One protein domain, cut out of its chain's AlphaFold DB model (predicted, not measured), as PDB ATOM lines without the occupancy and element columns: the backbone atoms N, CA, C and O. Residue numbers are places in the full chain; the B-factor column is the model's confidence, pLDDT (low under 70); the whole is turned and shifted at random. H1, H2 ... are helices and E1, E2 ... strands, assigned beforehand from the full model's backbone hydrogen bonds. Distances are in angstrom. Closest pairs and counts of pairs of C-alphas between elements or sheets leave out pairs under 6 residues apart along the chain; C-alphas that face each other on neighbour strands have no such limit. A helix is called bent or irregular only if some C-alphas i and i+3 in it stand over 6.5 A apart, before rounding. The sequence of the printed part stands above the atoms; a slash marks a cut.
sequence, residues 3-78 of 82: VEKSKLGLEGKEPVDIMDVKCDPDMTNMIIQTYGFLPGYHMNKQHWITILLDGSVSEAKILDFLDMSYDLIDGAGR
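Overview. This is residues 3 to 78 of the 82 residues of the protein "MmcQ family protein" of human gut metagenome (UniProt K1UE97). A small three-stranded sheet, E1, E3 and E2, has two separate helices over it: long H3 runs along edge strand E1, and short H2 covers E3 and E2. Little H1 sits beside the strands. The printed part has 76 residues, with three named helices and three named strands in the order H1, E1, H2, E2, E3, H3; the sheet's order is E1, E3, E2, antiparallel, and the class is mixed. The whole is compact, with a radius of gyration of the C-alphas of 12.4 A, but elongated, spanning 43 by 24 by 19 A.

Along the chain. H1 is residues 5 to 8, beginning at C-alpha 5 (98.758, -90.603, 23.017). E1 is residues 15 to 22, 22.7 A long. H2 is residues 25 to 31, 10.2 A, and only just irregular: C-alphas 26 and 29 are 6.6 A apart. E2 is residues 37 to 39 and E3 residues 48 to 52, 13.4 A. H3, residues 59 to 77, is 27.7 A long and ends at C-alpha 77 (80.161, -66.299, 40.670).

Arrangement. E1 and E3 are antiparallel at 148 degrees, with N 51 and O 19 2.8 A apart, within hydrogen-bond range. The hairpin E2 and E3 has N 38 and O 50 at 2.8 A. H3 is on the sheet, over E1 at a height of 8.3 A; their closest C-alphas, Lys 22 and Ser 69, are 4.6 A apart. H2 lies over E3 and, only just, with 3 C-alphas, E2, at a height of 8.6 A; the closest C-alphas of H2 and E2, Ile 31 and Phe 37, are 6.5 A apart. H2 and H3 on one face make two layers, helices over a sheet. E1, H2, E2 form a split strand-helix-strand unit, E3 between its strands, with a right-handed crossover. H1 stands at the sheet's level. O i to N i+4 pairs are within range in 13 of 15 for H3 and 1 of 3 for H2, which has 2 of 4 for i+3; H1 is too short for such a pair.

Size, cuts and confidence. The farthest C-alphas, Gly 12 and Arg 78, are 43.1 A apart. The printed part has no cut and no long link. Residues 75 to 78 are under pLDDT 70.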
ATOM      1  N   VAL A   3      92.233 -88.028  21.333       94.38
ATOM      2  CA  VAL A   3      93.574 -87.497  21.034       94.38
ATOM      3  C   VAL A   3      94.587 -88.634  20.926       94.38
ATOM      4  O   VAL A   3      94.506 -89.621  21.643       94.38
ATOM      5  N   GLU A   4      95.564 -88.511  20.030       95.00
ATOM      6  CA  GLU A   4      96.686 -89.456  19.962       95.00
ATOM      7  C   GLU A   4      97.552 -89.368  21.225       95.00
ATOM      8  O   GLU A   4      97.990 -88.277  21.597       95.00
ATOM      9  N   LYS A   5      97.890 -90.515  21.827       92.62
ATOM     10  CA  LYS A   5      98.758 -90.603  23.017       92.62
ATOM     11  C   LYS A   5     100.058 -89.794  22.897       92.62
ATOM     12  O   LYS A   5     100.414 -89.065  23.821       92.62
ATOM     13  N   SER A   6     100.691 -89.816  21.725       93.62
ATOM     14  CA  SER A   6     101.903 -89.035  21.437       93.62
ATOM     15  C   SER A   6     101.747 -87.521  21.659       93.62
ATOM     16  O   SER A   6     102.681 -86.869  22.124       93.62
ATOM     17  N   LYS A   7     100.562 -86.949  21.398       92.50
ATOM     18  CA  LYS A   7     100.265 -85.517  21.611       92.50
ATOM     19  C   LYS A   7     100.079 -85.165  23.087       92.50
ATOM     20  O   LYS A   7     100.144 -83.992  23.442       92.50
ATOM     21  N   LEU A   8      99.860 -86.172  23.929       90.94
ATOM     22  CA  LEU A   8      99.714 -86.059  25.378       90.94
ATOM     23  C   LEU A   8     101.031 -86.340  26.124       90.94
ATOM     24  O   LEU A   8     101.055 -86.303  27.350       90.94
ATOM     25  N   GLY A   9     102.122 -86.625  25.400       90.44
ATOM     26  CA  GLY A   9     103.401 -87.030  25.991       90.44
ATOM     27  C   GLY A   9     103.436 -88.491  26.450       90.44
ATOM     28  O   GLY A   9     104.335 -88.872  27.193       90.44
ATOM     29  N   LEU A  10     102.468 -89.305  26.017       90.44
ATOM     30  CA  LEU A  10     102.405 -90.740  26.289       90.44
ATOM     31  C   LEU A  10     103.002 -91.539  25.125       90.44
ATOM     32  O   LEU A  10     102.992 -91.099  23.973       90.44
ATOM     33  N   GLU A  11     103.490 -92.744  25.412       91.81
ATOM     34  CA  GLU A  11     103.986 -93.646  24.373       91.81
ATOM     35  C   GLU A  11     102.850 -94.194  23.494       91.81
ATOM     36  O   GLU A  11     101.757 -94.523  23.962       91.81
ATOM     37  N   GLY A  12     103.139 -94.323  22.197       91.69
ATOM     38  CA  GLY A  12     102.214 -94.849  21.195       91.69
ATOM     39  C   GLY A  12     101.461 -93.775  20.403       91.69
ATOM     40  O   GLY A  12     101.476 -92.583  20.711       91.69
ATOM     41  N   LYS A  13     100.811 -94.215  19.322       91.62
ATOM     42  CA  LYS A  13      99.965 -93.374  18.454       91.62
ATOM     43  C   LYS A  13      98.485 -93.720  18.557       91.62
ATOM     44  O   LYS A  13      97.676 -93.160  17.826       91.62
ATOM     45  N   GLU A  14      98.147 -94.629  19.462       93.88
ATOM     46  CA  GLU A  14      96.766 -95.035  19.653       93.88
ATOM     47  C   GLU A  14      95.928 -93.840  20.126       93.88
ATOM     48  O   GLU A  14      96.399 -93.043  20.953       93.88
ATOM     49  N   PRO A  15      94.708 -93.685  19.593       94.94
ATOM     50  CA  PRO A  15      93.774 -92.688  20.076       94.94
ATOM     51  C   PRO A  15      93.330 -93.028  21.503       94.94
ATOM     52  O   PRO A  15      93.108 -94.189  21.843       94.94
ATOM     53  N   VAL A  16      93.188 -92.004  22.338       95.56
ATOM     54  CA  VAL A  16      92.634 -92.103  23.688       95.56
ATOM     55  C   VAL A  16      91.615 -90.997  23.901       95.56
ATOM     56  O   VAL A  16      91.812 -89.858  23.468       95.56
ATOM     57  N   ASP A  17      90.517 -91.336  24.564       96.75
ATOM     58  CA  ASP A  17      89.540 -90.346  24.978       96.75
ATOM     59  C   ASP A  17      90.022 -89.618  26.228       96.75
ATOM     60  O   ASP A  17      90.481 -90.217  27.199       96.75
ATOM     61  N   ILE A  18      89.926 -88.296  26.177       96.69
ATOM     62  CA  ILE A  18      90.309 -87.396  27.254       96.69
ATOM     63  C   ILE A  18      89.176 -86.438  27.595       96.69
ATOM     64  O   ILE A  18      88.321 -86.120  26.754       96.69
ATOM     65  N   MET A  19      89.229 -85.919  28.814       96.56
ATOM     66  CA  MET A  19      88.333 -84.880  29.297       96.56
ATOM     67  C   MET A  19      89.117 -83.812  30.053       96.56
ATOM     68  O   MET A  19      89.834 -84.133  30.996       96.56
ATOM     69  N   ASP A  20      88.959 -82.553  29.649       96.38
ATOM     70  CA  ASP A  20      89.504 -81.417  30.389       96.38
ATOM     71  C   ASP A  20      88.497 -80.945  31.436       96.38
ATOM     72  O   ASP A  20      87.328 -80.703  31.125       96.38
ATOM     73  N   VAL A  21      88.967 -80.777  32.667       95.88
ATOM     74  CA  VAL A  21      88.173 -80.254  33.783       95.88
ATOM     75  C   VAL A  21      88.936 -79.146  34.491       95.88
ATOM     76  O   VAL A  21      90.173 -79.146  34.540       95.88
ATOM     77  N   LYS A  22      88.199 -78.176  35.032       95.25
ATOM     78  CA  LYS A  22      88.784 -77.092  35.812       95.25
ATOM     79  C   LYS A  22      89.165 -77.628  37.188       95.25
ATOM     80  O   LYS A  22      88.407 -78.362  37.810       95.25
ATOM     81  N   CYS A  23      90.345 -77.259  37.655       94.12
ATOM     82  CA  CYS A  23      90.898 -77.697  38.925       94.12
ATOM     83  C   CYS A  23      91.472 -76.492  39.670       94.12
ATOM     84  O   CYS A  23      91.867 -75.490  39.060       94.12
ATOM     85  N   ASP A  24      91.512 -76.584  40.994       91.38
ATOM     86  CA  ASP A  24      92.179 -75.586  41.817       91.38
ATOM     87  C   ASP A  24      93.694 -75.589  41.502       91.38
ATOM     88  O   ASP A  24      94.299 -76.669  41.415       91.38
ATOM     89  N   PRO A  25      94.338 -74.424  41.300       90.31
ATOM     90  CA  PRO A  25      95.785 -74.339  41.093       90.31
ATOM     91  C   PRO A  25      96.626 -75.037  42.158       90.31
ATOM     92  O   PRO A  25      97.649 -75.643  41.821       90.31
ATOM     93  N   ASP A  26      96.186 -75.007  43.415       89.31
ATOM     94  CA  ASP A  26      96.899 -75.629  44.529       89.31
ATOM     95  C   ASP A  26      96.826 -77.163  44.441       89.31
ATOM     96  O   ASP A  26      97.781 -77.865  44.787       89.31
ATOM     97  N   MET A  27      95.728 -77.700  43.897       89.75
ATOM     98  CA  MET A  27      95.537 -79.140  43.695       89.75
ATOM     99  C   MET A  27      96.176 -79.648  42.396       89.75
ATOM    100  O   MET A  27      96.646 -80.787  42.335       89.75
ATOM    101  N   THR A  28      96.225 -78.807  41.360       91.56
ATOM    102  CA  THR A  28      96.656 -79.182  40.007       91.56
ATOM    103  C   THR A  28      98.041 -79.837  40.005       91.56
ATOM    104  O   THR A  28      98.215 -80.908  39.430       91.56
ATOM    105  N   ASN A  29      99.017 -79.269  40.719       88.81
ATOM    106  CA  ASN A  29     100.383 -79.812  40.765       88.81
ATOM    107  C   ASN A  29     100.496 -81.158  41.493       88.81
ATOM    108  O   ASN A  29     101.410 -81.933  41.208       88.81
ATOM    109  N   MET A  30      99.596 -81.432  42.440       91.38
ATOM    110  CA  MET A  30      99.568 -82.700  43.166       91.38
ATOM    111  C   MET A  30      98.893 -83.783  42.325       91.38
ATOM    112  O   MET A  30      99.411 -84.891  42.209       91.38
ATOM    113  N   ILE A  31      97.752 -83.470  41.702       91.62
ATOM    114  CA  ILE A  31      96.962 -84.489  41.009       91.62
ATOM    115  C   ILE A  31      97.644 -85.002  39.739       91.62
ATOM    116  O   ILE A  31      97.592 -86.202  39.487       91.62
ATOM    117  N   ILE A  32      98.365 -84.151  38.997       92.31
ATOM    118  CA  ILE A  32      99.108 -84.563  37.788       92.31
ATOM    119  C   ILE A  32     100.259 -85.544  38.070       92.31
ATOM    120  O   ILE A  32     100.840 -86.093  37.140       92.31
ATOM    121  N   GLN A  33     100.613 -85.765  39.340       90.94
ATOM    122  CA  GLN A  33     101.567 -86.809  39.736       90.94
ATOM    123  C   GLN A  33     100.913 -88.198  39.793       90.94
ATOM    124  O   GLN A  33     101.603 -89.208  39.903       90.94
ATOM    125  N   THR A  34      99.581 -88.258  39.734       92.12
ATOM    126  CA  THR A  34      98.810 -89.501  39.729       92.12
ATOM    127  C   THR A  34      98.594 -89.971  38.295       92.12
ATOM    128  O   THR A  34      98.190 -89.196  37.430       92.12
ATOM    129  N   TYR A  35      98.806 -91.265  38.044       91.06
ATOM    130  CA  TYR A  35      98.519 -91.858  36.738       91.06
ATOM    131  C   TYR A  35      97.051 -91.638  36.335       91.06
ATOM    132  O   TYR A  35      96.153 -91.726  37.174       91.06
ATOM    133  N   GLY A  36      96.821 -91.332  35.057       93.88
ATOM    134  CA  GLY A  36      95.499 -90.986  34.526       93.88
ATOM    135  C   GLY A  36      95.177 -89.487  34.525       93.88
ATOM    136  O   GLY A  36      94.207 -89.087  33.884       93.88
ATOM    137  N   PHE A  37      96.000 -88.651  35.169       95.88
ATOM    138  CA  PHE A  37      95.857 -87.193  35.179       95.88
ATOM    139  C   PHE A  37      97.063 -86.529  34.518       95.88
ATOM    140  O   PHE A  37      98.206 -86.786  34.884       95.88
ATOM    141  N   LEU A  38      96.809 -85.649  33.554       95.31
ATOM    142  CA  LEU A  38      97.832 -84.910  32.818       95.31
ATOM    143  C   LEU A  38      97.582 -83.399  32.935       95.31
ATOM    144  O   LEU A  38      96.468 -82.977  33.261       95.31
ATOM    145  N   PRO A  39      98.581 -82.549  32.642       95.69
ATOM    146  CA  PRO A  39      98.351 -81.114  32.504       95.69
ATOM    147  C   PRO A  39      97.258 -80.821  31.463       95.69
ATOM    148  O   PRO A  39      97.145 -81.554  30.480       95.69
ATOM    149  N   GLY A  40      96.475 -79.755  31.657       95.00
ATOM    150  CA  GLY A  40      95.367 -79.396  30.762       95.00
ATOM    151  C   GLY A  40      95.768 -79.339  29.283       95.00
ATOM    152  O   GLY A  40      96.742 -78.665  28.913       95.00
ATOM    153  N   TYR A  41      95.025 -80.052  28.438       95.00
ATOM    154  CA  TYR A  41      95.290 -80.161  27.009       95.00
ATOM    155  C   TYR A  41      94.683 -78.958  26.287       95.00
ATOM    156  O   TYR A  41      93.504 -78.674  26.414       95.00
ATOM    157  N   HIS A  42      95.502 -78.174  25.579       93.75
ATOM    158  CA  HIS A  42      95.122 -76.870  24.991       93.75
ATOM    159  C   HIS A  42      94.574 -75.804  25.966       93.75
ATOM    160  O   HIS A  42      94.400 -74.653  25.570       93.75
ATOM    161  N   MET A  43      94.372 -76.143  27.237       94.25
ATOM    162  CA  MET A  43      93.872 -75.254  28.280       94.25
ATOM    163  C   MET A  43      95.012 -74.690  29.143       94.25
ATOM    164  O   MET A  43      96.187 -75.049  29.006       94.25
ATOM    165  N   ASN A  44      94.675 -73.769  30.052       94.06
ATOM    166  CA  ASN A  44      95.649 -73.241  31.004       94.06
ATOM    167  C   ASN A  44      96.039 -74.334  32.014       94.06
ATOM    168  O   ASN A  44      95.258 -74.661  32.903       94.06
ATOM    169  N   LYS A  45      97.276 -74.830  31.910       93.69
ATOM    170  CA  LYS A  45      97.835 -75.913  32.739       93.69
ATOM    171  C   LYS A  45      97.877 -75.624  34.245       93.69
ATOM    172  O   LYS A  45      98.135 -76.544  35.005       93.69
ATOM    173  N   GLN A  46      97.672 -74.376  34.674       92.56
ATOM    174  CA  GLN A  46      97.558 -74.015  36.093       92.56
ATOM    175  C   GLN A  46      96.140 -74.188  36.645       92.56
ATOM    176  O   GLN A  46      95.982 -74.286  37.849       92.56
ATOM    177  N   HIS A  47      95.117 -74.181  35.790       93.25
ATOM    178  CA  HIS A  47      93.707 -74.196  36.204       93.25
ATOM    179  C   HIS A  47      92.922 -75.373  35.630       93.25
ATOM    180  O   HIS A  47      91.737 -75.516  35.915       93.25
ATOM    181  N   TRP A  48      93.541 -76.159  34.756       96.25
ATOM    182  CA  TRP A  48      92.893 -77.237  34.030       96.25
ATOM    183  C   TRP A  48      93.783 -78.466  34.040       96.25
ATOM    184  O   TRP A  48      95.002 -78.371  33.851       96.25
ATOM    185  N   ILE A  49      93.140 -79.612  34.209       96.81
ATOM    186  CA  ILE A  49      93.751 -80.931  34.117       96.81
ATOM    187  C   ILE A  49      93.037 -81.737  33.041       96.81
ATOM    188  O   ILE A  49      91.841 -81.562  32.814       96.81
ATOM    189  N   THR A  50      93.783 -82.638  32.422       97.06
ATOM    190  CA  THR A  50      93.265 -83.617  31.472       97.06
ATOM    191  C   THR A  50      93.129 -84.956  32.184       97.06
ATOM    192  O   THR A  50      94.102 -85.438  32.766       97.06
ATOM    193  N   ILE A  51      91.962 -85.585  32.113       96.88
ATOM    194  CA  ILE A  51      91.718 -86.933  32.635       96.88
ATOM    195  C   ILE A  51      91.692 -87.923  31.469       96.88
ATOM    196  O   ILE A  51      91.005 -87.684  30.473       96.88
ATOM    197  N   LEU A  52      92.429 -89.030  31.588       96.25
ATOM    198  CA  LEU A  52      92.398 -90.139  30.633       96.25
ATOM    199  C   LEU A  52      91.169 -91.026  30.884       96.25
ATOM    200  O   LEU A  52      90.965 -91.524  31.989       96.25
ATOM    201  N   LEU A  53      90.373 -91.259  29.841       95.50
ATOM    202  CA  LEU A  53      89.182 -92.114  29.869       95.50
ATOM    203  C   LEU A  53      89.481 -93.524  29.327       95.50
ATOM    204  O   LEU A  53      88.673 -94.119  28.622       95.50
ATOM    205  N   ASP A  54      90.660 -94.063  29.637       92.25
ATOM    206  CA  ASP A  54      91.119 -95.399  29.219       92.25
ATOM    207  C   ASP A  54      90.951 -96.476  30.306       92.25
ATOM    208  O   ASP A  54      91.469 -97.586  30.182       92.25
ATOM    209  N   GLY A  55      90.231 -96.145  31.383       92.62
ATOM    210  CA  GLY A  55      90.038 -97.006  32.552       92.62
ATOM    211  C   GLY A  55      91.120 -96.866  33.628       92.62
ATOM    212  O   GLY A  55      91.027 -97.529  34.660       92.62
ATOM    213  N   SER A  56      92.123 -96.001  33.433       91.81
ATOM    214  CA  SER A  56      93.138 -95.700  34.455       91.81
ATOM    215  C   SER A  56      92.588 -94.946  35.671       91.81
ATOM    216  O   SER A  56      93.122 -95.079  36.775       91.81
ATOM    217  N   VAL A  57      91.509 -94.182  35.487       94.94
ATOM    218  CA  VAL A  57      90.802 -93.450  36.542       94.94
ATOM    219  C   VAL A  57      89.417 -94.061  36.732       94.94
ATOM    220  O   VAL A  57      88.707 -94.323  35.761       94.94
ATOM    221  N   SER A  58      89.023 -94.300  37.986       95.75
ATOM    222  CA  SER A  58      87.689 -94.818  38.293       95.75
ATOM    223  C   SER A  58      86.608 -93.791  37.960       95.75
ATOM    224  O   SER A  58      86.787 -92.595  38.178       95.75
ATOM    225  N   GLU A  59      85.451 -94.268  37.502       95.00
ATOM    226  CA  GLU A  59      84.302 -93.417  37.173       95.00
ATOM    227  C   GLU A  59      83.883 -92.518  38.343       95.00
ATOM    228  O   GLU A  59      83.690 -91.323  38.153       95.00
ATOM    229  N   ALA A  60      83.849 -93.055  39.567       95.75
ATOM    230  CA  ALA A  60      83.554 -92.270  40.766       95.75
ATOM    231  C   ALA A  60      84.500 -91.066  40.913       95.75
ATOM    232  O   ALA A  60      84.052 -89.947  41.122       95.75
ATOM    233  N   LYS A  61      85.805 -91.277  40.704       94.38
ATOM    234  CA  LYS A  61      86.793 -90.199  40.792       94.38
ATOM    235  C   LYS A  61      86.633 -89.196  39.651       94.38
ATOM    236  O   LYS A  61      86.837 -88.006  39.858       94.38
ATOM    237  N   ILE A  62      86.271 -89.652  38.452       95.69
ATOM    238  CA  ILE A  62      85.971 -88.768  37.316       95.69
ATOM    239  C   ILE A  62      84.791 -87.846  37.655       95.69
ATOM    240  O   ILE A  62      84.875 -86.644  37.403       95.69
ATOM    241  N   LEU A  63      83.728 -88.393  38.251       95.69
ATOM    242  CA  LEU A  63      82.558 -87.629  38.687       95.69
ATOM    243  C   LEU A  63      82.916 -86.620  39.786       95.69
ATOM    244  O   LEU A  63      82.554 -85.456  39.650       95.69
ATOM    245  N   ASP A  64      83.728 -87.003  40.776       94.81
ATOM    246  CA  ASP A  64      84.204 -86.071  41.812       94.81
ATOM    247  C   ASP A  64      84.923 -84.851  41.198       94.81
ATOM    248  O   ASP A  64      84.726 -83.713  41.620       94.81
ATOM    249  N   PHE A  65      85.757 -85.065  40.172       94.50
ATOM    250  CA  PHE A  65      86.444 -83.971  39.473       94.50
ATOM    251  C   PHE A  65      85.513 -83.109  38.619       94.50
ATOM    252  O   PHE A  65      85.766 -81.912  38.466       94.50
ATOM    253  N   LEU A  66      84.449 -83.689  38.066       94.88
ATOM    254  CA  LEU A  66      83.419 -82.933  37.360       94.88
ATOM    255  C   LEU A  66      82.638 -82.037  38.319       94.88
ATOM    256  O   LEU A  66      82.468 -80.855  38.016       94.88
ATOM    257  N   ASP A  67      82.244 -82.563  39.478       93.69
ATOM    258  CA  ASP A  67      81.550 -81.802  40.517       93.69
ATOM    259  C   ASP A  67      82.436 -80.662  41.036       93.69
ATOM    260  O   ASP A  67      82.027 -79.501  41.014       93.69
ATOM    261  N   MET A  68      83.707 -80.941  41.360       91.75
ATOM    262  CA  MET A  68      84.670 -79.896  41.745       91.75
ATOM    263  C   MET A  68      84.851 -78.835  40.651       91.75
ATOM    264  O   MET A  68      84.900 -77.637  40.934       91.75
ATOM    265  N   SER A  69      84.945 -79.248  39.384       93.88
ATOM    266  CA  SER A  69      85.053 -78.317  38.259       93.88
ATOM    267  C   SER A  69      83.804 -77.448  38.120       93.88
ATOM    268  O   SER A  69      83.923 -76.268  37.780       93.88
ATOM    269  N   TYR A  70      82.617 -78.010  38.350       93.38
ATOM    270  CA  TYR A  70      81.354 -77.282  38.322       93.38
ATOM    271  C   TYR A  70      81.289 -76.257  39.457       93.38
ATOM    272  O   TYR A  70      81.044 -75.078  39.194       93.38
ATOM    273  N   ASP A  71      81.627 -76.663  40.680       91.12
ATOM    274  CA  ASP A  71      81.676 -75.786  41.851       91.12
ATOM    275  C   ASP A  71      82.677 -74.635  41.668       91.12
ATOM    276  O   ASP A  71      82.401 -73.497  42.043       91.12
ATOM    277  N   LEU A  72      83.817 -74.868  41.011       89.38
ATOM    278  CA  LEU A  72      84.789 -73.815  40.677       89.38
ATOM    279  C   LEU A  72      84.301 -72.835  39.598       89.38
ATOM    280  O   LEU A  72      84.896 -71.765  39.414       89.38
ATOM    281  N   ILE A  73      83.281 -73.197  38.822       87.94
ATOM    282  CA  ILE A  73      82.686 -72.339  37.792       87.94
ATOM    283  C   ILE A  73      81.485 -71.586  38.373       87.94
ATOM    284  O   ILE A  73      81.426 -70.365  38.224       87.94
ATOM    285  N   ASP A  74      80.582 -72.278  39.072       83.50
ATOM    286  CA  ASP A  74      79.405 -71.676  39.715       83.50
ATOM    287  C   ASP A  74      79.798 -70.845  40.951       83.50
ATOM    288  O   ASP A  74      79.411 -69.683  41.103       83.50
ATOM    289  N   GLY A  75      80.673 -71.391  41.799       64.50
ATOM    290  CA  GLY A  75      81.200 -70.745  43.003       64.50
ATOM    291  C   GLY A  75      82.118 -69.554  42.720       64.50
ATOM    292  O   GLY A  75      82.177 -68.624  43.521       64.50
ATOM    293  N   ALA A  76      82.756 -69.479  41.545       56.47
ATOM    294  CA  ALA A  76      83.468 -68.266  41.126       56.47
ATOM    295  C   ALA A  76      82.520 -67.064  40.913       56.47
ATOM    296  O   ALA A  76      82.964 -65.916  40.993       56.47
ATOM    297  N   GLY A  77      81.221 -67.312  40.688       47.84
ATOM    298  CA  GLY A  77      80.161 -66.299  40.670       47.84
ATOM    299  C   GLY A  77      79.570 -65.981  42.050       47.84
ATOM    300  O   GLY A  77      78.952 -64.932  42.225       47.84
ATOM    301  N   ARG A  78      79.802 -66.839  43.051       49.66
ATOM    302  CA  ARG A  78      79.432 -66.639  44.458       49.66
ATOM    303  C   ARG A  78      80.687 -66.543  45.322       49.66
ATOM    304  O   ARG A  78      80.945 -67.387  46.173       49.66
TER     305      ARG A  78